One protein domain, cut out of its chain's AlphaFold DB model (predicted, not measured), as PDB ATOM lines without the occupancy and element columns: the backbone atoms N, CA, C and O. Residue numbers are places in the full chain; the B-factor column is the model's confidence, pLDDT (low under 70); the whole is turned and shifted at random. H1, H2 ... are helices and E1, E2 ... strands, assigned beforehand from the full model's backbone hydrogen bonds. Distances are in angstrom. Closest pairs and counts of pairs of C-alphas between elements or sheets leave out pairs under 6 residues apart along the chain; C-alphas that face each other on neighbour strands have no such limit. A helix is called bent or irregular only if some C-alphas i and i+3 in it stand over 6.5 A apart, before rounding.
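This is residues 312 to 366 of the 370 residues of the protein "C2H2-type domain-containing protein" of marine sediment metagenome (UniProt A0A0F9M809). A long, thin rod of parts set end to end: a two-stranded hairpin, E2 and E3, forms one end, the single helix H1 makes the middle, and a loop-rich head with the short strand E1 forms the other end. In the head, residues 312 to 313 pair with residues 320 to 321 of E1, and a long stretch with no named element, residues 323 to 334, leads from E1 to H1. The printed part has 55 residues with one named helix and three named strands, in the order E1, H1, E2, E3; the sheet E2 - E3 is antiparallel. The class is mixed, helices and strands, with under half of the residues in named elements. The whole is extended, with a radius of gyration of the C-alphas of 18.0 A and spans of 59 by 17 by 15 A.

Strand E2 is residues 352 to 355, 10.0 A from first to last C-alpha, and begins at C-alpha 352 at (44.589, 19.609, -30.396). Strand E3 is residues 361 to 364, 9.6 A long, and ends at C-alpha 364 at (49.367, 18.503, -28.942). Helix H1 is residues 335 to 348, 20.2 A from first to last C-alpha. Strand E1 is residues 320 to 322, 7.1 A long, and begins at C-alpha 320 at (21.895, 22.095, -4.580).

E2 and E3 are antiparallel neighbours and form a hairpin, with 145 degrees between their N-to-C directions. The C-alphas of Arg 353 and Trp 363 face each other at 4.6 A. N 352 and O 364 are within hydrogen-bond range at 2.8 A, and so are N 362 and O 354 at 2.9 A. H1 is joined to E2 by a tight link of 3 residues, while H1 and E3 are apart. In H1 every O i to N i+4 pair is within hydrogen-bond range, and the helix is not bent. E1 and H1 are apart, although they follow each other in the chain. E1 is also apart from E2 and from E3. E1 pairs with no named strand; its residues 320 to 321 pair antiparallel with residues 312 to 313.

The two C-alphas farthest apart are those of Pro 326 and Asp 358, 59.8 A from each other, and the first and last printed C-alphas, of Arg 312 and Ala 366, are 31.4 A apart. The printed part has no cut. The link from E1 to H1, 12 residues, is long, and the link from E2 to E3, 5 residues, is tight. The mean pLDDT of the printed part is 79.0; 13 residues are under 70, namely residues 348 to 353, 355, 358, 360 and 363 to 366.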
ATOM      1  N   ARG A 312      21.557  17.243  -2.477       88.00
ATOM      2  CA  ARG A 312      22.912  17.005  -2.983       88.00
ATOM      3  C   ARG A 312      23.353  18.135  -3.895       88.00
ATOM      4  O   ARG A 312      22.540  18.685  -4.635       88.00
ATOM      5  N   ASP A 313      24.656  18.363  -3.951       93.31
ATOM      6  CA  ASP A 313      25.241  19.315  -4.889       93.31
ATOM      7  C   ASP A 313      25.523  18.674  -6.243       93.31
ATOM      8  O   ASP A 313      26.041  17.559  -6.370       93.31
ATOM      9  N   CYS A 314      25.152  19.388  -7.301       92.25
ATOM     10  CA  CYS A 314      25.407  18.959  -8.664       92.25
ATOM     11  C   CYS A 314      26.895  19.083  -9.006       92.25
ATOM     12  O   CYS A 314      27.421  20.187  -9.087       92.25
ATOM     13  N   ILE A 315      27.548  17.981  -9.383       89.31
ATOM     14  CA  ILE A 315      28.969  17.989  -9.795       89.31
ATOM     15  C   ILE A 315      29.208  18.845 -11.051       89.31
ATOM     16  O   ILE A 315      30.308  19.331 -11.286       89.31
ATOM     17  N   GLY A 316      28.190  19.003 -11.901       87.31
ATOM     18  CA  GLY A 316      28.315  19.763 -13.144       87.31
ATOM     19  C   GLY A 316      28.189  21.280 -12.980       87.31
ATOM     20  O   GLY A 316      28.847  22.010 -13.714       87.31
ATOM     21  N   CYS A 317      27.327  21.754 -12.074       90.19
ATOM     22  CA  CYS A 317      27.001  23.181 -11.946       90.19
ATOM     23  C   CYS A 317      26.991  23.727 -10.510       90.19
ATOM     24  O   CYS A 317      26.643  24.889 -10.332       90.19
ATOM     25  N   GLY A 318      27.293  22.912  -9.499       88.81
ATOM     26  CA  GLY A 318      27.353  23.310  -8.088       88.81
ATOM     27  C   GLY A 318      26.007  23.575  -7.411       88.81
ATOM     28  O   GLY A 318      25.970  23.777  -6.209       88.81
ATOM     29  N   ARG A 319      24.884  23.567  -8.144       92.31
ATOM     30  CA  ARG A 319      23.560  23.813  -7.546       92.31
ATOM     31  C   ARG A 319      23.132  22.658  -6.646       92.31
ATOM     32  O   ARG A 319      23.159  21.505  -7.095       92.31
ATOM     33  N   THR A 320      22.646  22.996  -5.456       92.38
ATOM     34  CA  THR A 320      21.895  22.095  -4.580       92.38
ATOM     35  C   THR A 320      20.632  21.627  -5.307       92.38
ATOM     36  O   THR A 320      19.907  22.404  -5.936       92.38
ATOM     37  N   PHE A 321      20.375  20.324  -5.297       92.00
ATOM     38  CA  PHE A 321      19.150  19.750  -5.832       92.00
ATOM     39  C   PHE A 321      18.691  18.572  -4.981       92.00
ATOM     40  O   PHE A 321      19.486  17.832  -4.402       92.00
ATOM     41  N   ARG A 322      17.376  18.367  -4.945       87.94
ATOM     42  CA  ARG A 322      16.767  17.264  -4.210       87.94
ATOM     43  C   ARG A 322      16.666  16.022  -5.082       87.94
ATOM     44  O   ARG A 322      16.130  16.070  -6.193       87.94
ATOM     45  N   GLN A 323      17.167  14.894  -4.591       84.81
ATOM     46  CA  GLN A 323      17.068  13.635  -5.317       84.81
ATOM     47  C   GLN A 323      15.612  13.140  -5.373       84.81
ATOM     48  O   GLN A 323      14.851  13.247  -4.415       84.81
ATOM     49  N   SER A 324      15.221  12.554  -6.510       77.44
ATOM     50  CA  SER A 324      13.838  12.085  -6.720       77.44
ATOM     51  C   SER A 324      13.436  10.857  -5.893       77.44
ATOM     52  O   SER A 324      12.250  10.554  -5.782       77.44
ATOM     53  N   THR A 325      14.408  10.127  -5.351       79.12
ATOM     54  CA  THR A 325      14.209   8.922  -4.542       79.12
ATOM     55  C   THR A 325      15.185   8.931  -3.367       79.12
ATOM     56  O   THR A 325      16.305   9.419  -3.529       79.12
ATOM     57  N   PRO A 326      14.812   8.353  -2.212       81.19
ATOM     58  CA  PRO A 326      15.706   8.242  -1.055       81.19
ATOM     59  C   PRO A 326      16.867   7.283  -1.334       81.19
ATOM     60  O   PRO A 326      17.955   7.416  -0.788       81.19
ATOM     61  N   MET A 327      16.644   6.348  -2.253       77.06
ATOM     62  CA  MET A 327      17.639   5.405  -2.740       77.06
ATOM     63  C   MET A 327      18.356   5.966  -3.974       77.06
ATOM     64  O   MET A 327      17.727   6.583  -4.839       77.06
ATOM     65  N   GLY A 328      19.659   5.697  -4.087       74.44
ATOM     66  CA  GLY A 328      20.505   6.041  -5.237       74.44
ATOM     67  C   GLY A 328      21.478   7.198  -4.978       74.44
ATOM     68  O   GLY A 328      21.393   7.881  -3.962       74.44
ATOM     69  N   ARG A 329      22.401   7.435  -5.917       81.12
ATOM     70  CA  ARG A 329      23.373   8.543  -5.884       81.12
ATOM     71  C   ARG A 329      23.250   9.379  -7.154       81.12
ATOM     72  O   ARG A 329      24.029   9.221  -8.095       81.12
ATOM     73  N   GLN A 330      22.221  10.222  -7.230       83.62
ATOM     74  CA  GLN A 330      22.124  11.163  -8.343       83.62
ATOM     75  C   GLN A 330      23.226  12.222  -8.186       83.62
ATOM     76  O   GLN A 330      23.329  12.850  -7.141       83.62
ATOM     77  N   MET A 331      24.053  12.398  -9.221       87.81
ATOM     78  CA  MET A 331      25.232  13.285  -9.183       87.81
ATOM     79  C   MET A 331      25.029  14.610  -9.931       87.81
ATOM     80  O   MET A 331      25.855  15.515  -9.847       87.81
ATOM     81  N   TYR A 332      23.953  14.708 -10.716       91.19
ATOM     82  CA  TYR A 332      23.670  15.852 -11.577       91.19
ATOM     83  C   TYR A 332      22.212  16.276 -11.428       91.19
ATOM     84  O   TYR A 332      21.322  15.420 -11.425       91.19
ATOM     85  N   CYS A 333      21.960  17.584 -11.395       88.62
ATOM     86  CA  CYS A 333      20.614  18.145 -11.264       88.62
ATOM     87  C   CYS A 333      19.710  17.830 -12.468       88.62
ATOM     88  O   CYS A 333      18.495  17.726 -12.334       88.62
ATOM     89  N   SER A 334      20.288  17.627 -13.657       88.69
ATOM     90  CA  SER A 334      19.545  17.278 -14.869       88.69
ATOM     91  C   SER A 334      20.373  16.432 -15.835       88.69
ATOM     92  O   SER A 334      21.607  16.416 -15.793       88.69
ATOM     93  N   LYS A 335      19.687  15.744 -16.760       86.81
ATOM     94  CA  LYS A 335      20.343  15.017 -17.861       86.81
ATOM     95  C   LYS A 335      21.182  15.951 -18.736       86.81
ATOM     96  O   LYS A 335      22.265  15.558 -19.143       86.81
ATOM     97  N   LYS A 336      20.703  17.179 -18.976       87.75
ATOM     98  CA  LYS A 336      21.431  18.204 -19.736       87.75
ATOM     99  C   LYS A 336      22.735  18.580 -19.034       87.75
ATOM    100  O   LYS A 336      23.795  18.432 -19.621       87.75
ATOM    101  N   CYS A 337      22.670  18.904 -17.741       89.19
ATOM    102  CA  CYS A 337      23.855  19.239 -16.950       89.19
ATOM    103  C   CYS A 337      24.882  18.091 -16.902       89.19
ATOM    104  O   CYS A 337      26.086  18.327 -16.989       89.19
ATOM    105  N   ARG A 338      24.415  16.837 -16.832       90.06
ATOM    106  CA  ARG A 338      25.282  15.655 -16.952       90.06
ATOM    107  C   ARG A 338      26.008  15.612 -18.296       90.06
ATOM    108  O   ARG A 338      27.222  15.425 -18.316       90.06
ATOM    109  N   SER A 339      25.271  15.763 -19.395       85.19
ATOM    110  CA  SER A 339      25.846  15.781 -20.740       85.19
ATOM    111  C   SER A 339      26.854  16.917 -20.892       85.19
ATOM    112  O   SER A 339      27.974  16.664 -21.316       85.19
ATOM    113  N   ASP A 340      26.510  18.131 -20.461       86.56
ATOM    114  CA  ASP A 340      27.386  19.304 -20.547       86.56
ATOM    115  C   ASP A 340      28.681  19.103 -19.747       86.56
ATOM    116  O   ASP A 340      29.770  19.397 -20.236       86.56
ATOM    117  N   SER A 341      28.583  18.538 -18.538       88.88
ATOM    118  CA  SER A 341      29.744  18.201 -17.709       88.88
ATOM    119  C   SER A 341      30.658  17.175 -18.386       88.88
ATOM    120  O   SER A 341      31.878  17.350 -18.388       88.88
ATOM    121  N   TYR A 342      30.100  16.128 -19.006       85.81
ATOM    122  CA  TYR A 342      30.901  15.153 -19.750       85.81
ATOM    123  C   TYR A 342      31.546  15.751 -20.996       85.81
ATOM    124  O   TYR A 342      32.725  15.501 -21.231       85.81
ATOM    125  N   THR A 343      30.823  16.583 -21.746       83.38
ATOM    126  CA  THR A 343      31.369  17.277 -22.917       83.38
ATOM    127  C   THR A 343      32.520  18.201 -22.520       83.38
ATOM    128  O   THR A 343      33.550  18.211 -23.187       83.38
ATOM    129  N   ARG A 344      32.397  18.938 -21.405       81.19
ATOM    130  CA  ARG A 344      33.484  19.779 -20.871       81.19
ATOM    131  C   ARG A 344      34.723  18.951 -20.517       81.19
ATOM    132  O   ARG A 344      35.814  19.299 -20.953       81.19
ATOM    133  N   LYS A 345      34.553  17.826 -19.813       79.25
ATOM    134  CA  LYS A 345      35.664  16.914 -19.483       79.25
ATOM    135  C   LYS A 345      36.317  16.299 -20.724       79.25
ATOM    136  O   LYS A 345      37.530  16.140 -20.750       79.25
ATOM    137  N   GLN A 346      35.533  15.962 -21.748       74.94
ATOM    138  CA  GLN A 346      36.073  15.467 -23.017       74.94
ATOM    139  C   GLN A 346      36.870  16.542 -23.757       74.94
ATOM    140  O   GLN A 346      37.945  16.232 -24.249       74.94
ATOM    141  N   LYS A 347      36.389  17.793 -23.791       72.38
ATOM    142  CA  LYS A 347      37.128  18.917 -24.387       72.38
ATOM    143  C   LYS A 347      38.451  19.187 -23.669       72.38
ATOM    144  O   LYS A 347      39.449  19.394 -24.337       72.38
ATOM    145  N   GLN A 348      38.477  19.122 -22.338       66.50
ATOM    146  CA  GLN A 348      39.715  19.276 -21.558       66.50
ATOM    147  C   GLN A 348      40.752  18.182 -21.855       66.50
ATOM    148  O   GLN A 348      41.944  18.439 -21.793       66.50
ATOM    149  N   LYS A 349      40.305  16.965 -22.188       62.94
ATOM    150  CA  LYS A 349      41.174  15.839 -22.564       62.94
ATOM    151  C   LYS A 349      41.406  15.720 -24.076       62.94
ATOM    152  O   LYS A 349      42.052  14.771 -24.516       62.94
ATOM    153  N   ALA A 350      40.830  16.609 -24.882       62.03
ATOM    154  CA  ALA A 350      40.948  16.537 -26.330       62.03
ATOM    155  C   ALA A 350      42.325  17.058 -26.747       62.03
ATOM    156  O   ALA A 350      42.654  18.215 -26.497       62.03
ATOM    157  N   LYS A 351      43.119  16.203 -27.394       64.81
ATOM    158  CA  LYS A 351      44.380  16.610 -28.017       64.81
ATOM    159  C   LYS A 351      44.080  17.517 -29.210       64.81
ATOM    160  O   LYS A 351      43.258  17.169 -30.061       64.81
ATOM    161  N   THR A 352      44.747  18.660 -29.291       63.22
ATOM    162  CA  THR A 352      44.589  19.609 -30.396       63.22
ATOM    163  C   THR A 352      45.486  19.176 -31.549       63.22
ATOM    164  O   THR A 352      46.689  18.993 -31.382       63.22
ATOM    165  N   ARG A 353      44.912  18.973 -32.737       62.03
ATOM    166  CA  ARG A 353      45.663  18.545 -33.923       62.03
ATOM    167  C   ARG A 353      46.262  19.768 -34.619       62.03
ATOM    168  O   ARG A 353      45.527  20.571 -35.184       62.03
ATOM    169  N   SER A 354      47.584  19.891 -34.584       70.56
ATOM    170  CA  SER A 354      48.347  20.961 -35.238       70.56
ATOM    171  C   SER A 354      49.055  20.427 -36.486       70.56
ATOM    172  O   SER A 354      49.488  19.271 -36.511       70.56
ATOM    173  N   ARG A 355      49.150  21.245 -37.543       67.12
ATOM    174  CA  ARG A 355      49.849  20.899 -38.790       67.12
ATOM    175  C   ARG A 355      51.231  21.552 -38.787       67.12
ATOM    176  O   ARG A 355      51.328  22.772 -38.690       67.12
ATOM    177  N   ARG A 356      52.288  20.745 -38.891       73.88
ATOM    178  CA  ARG A 356      53.665  21.243 -39.029       73.88
ATOM    179  C   ARG A 356      53.917  21.761 -40.447       73.88
ATOM    180  O   ARG A 356      53.179  21.427 -41.375       73.88
ATOM    181  N   LYS A 357      54.981  22.558 -40.606       72.50
ATOM    182  CA  LYS A 357      55.419  23.110 -41.902       72.50
ATOM    183  C   LYS A 357      55.723  22.014 -42.934       72.50
ATOM    184  O   LYS A 357      55.437  22.207 -44.107       72.50
ATOM    185  N   ASP A 358      56.134  20.834 -42.472       69.56
ATOM    186  CA  ASP A 358      56.415  19.651 -43.304       69.56
ATOM    187  C   ASP A 358      55.145  18.881 -43.726       69.56
ATOM    188  O   ASP A 358      55.206  17.771 -44.247       69.56
ATOM    189  N   GLY A 359      53.955  19.427 -43.451       71.69
ATOM    190  CA  GLY A 359      52.667  18.859 -43.857       71.69
ATOM    191  C   GLY A 359      52.115  17.753 -42.950       71.69
ATOM    192  O   GLY A 359      50.936  17.416 -43.079       71.69
ATOM    193  N   THR A 360      52.905  17.239 -42.006       67.19
ATOM    194  CA  THR A 360      52.506  16.205 -41.038       67.19
ATOM    195  C   THR A 360      51.675  16.773 -39.881       67.19
ATOM    196  O   THR A 360      51.857  17.911 -39.437       67.19
ATOM    197  N   PHE A 361      50.720  15.979 -39.387       70.94
ATOM    198  CA  PHE A 361      49.857  16.358 -38.267       70.94
ATOM    199  C   PHE A 361      50.376  15.771 -36.959       70.94
ATOM    200  O   PHE A 361      50.607  14.568 -36.872       70.94
ATOM    201  N   VAL A 362      50.484  16.610 -35.931       74.69
ATOM    202  CA  VAL A 362      50.886  16.199 -34.584       74.69
ATOM    203  C   VAL A 362      49.775  16.541 -33.596       74.69
ATOM    204  O   VAL A 362      49.129  17.586 -33.689       74.69
ATOM    205  N   TRP A 363      49.529  15.625 -32.662       65.19
ATOM    206  CA  TRP A 363      48.593  15.815 -31.561       65.19
ATOM    207  C   TRP A 363      49.311  16.526 -30.413       65.19
ATOM    208  O   TRP A 363      50.233  15.962 -29.833       65.19
ATOM    209  N   LEU A 364      48.900  17.753 -30.105       65.75
ATOM    210  CA  LEU A 364      49.367  18.503 -28.942       65.75
ATOM    211  C   LEU A 364      48.422  18.235 -27.767       65.75
ATOM    212  O   LEU A 364      47.200  18.320 -27.919       65.75
ATOM    213  N   ASP A 365      48.975  17.895 -26.607       57.38
ATOM    214  CA  ASP A 365      48.196  17.764 -25.379       57.38
ATOM    215  C   ASP A 365      47.787  19.158 -24.878       57.38
ATOM    216  O   ASP A 365      48.572  20.099 -24.918       57.38
ATOM    217  N   ALA A 366      46.538  19.313 -24.426       56.81
ATOM    218  CA  ALA A 366      45.983  20.606 -24.003       56.81
ATOM    219  C   ALA A 366      46.520  21.105 -22.639       56.81
ATOM    220  O   ALA A 366      46.005  22.076 -22.091       56.81
TER     221      ALA A 366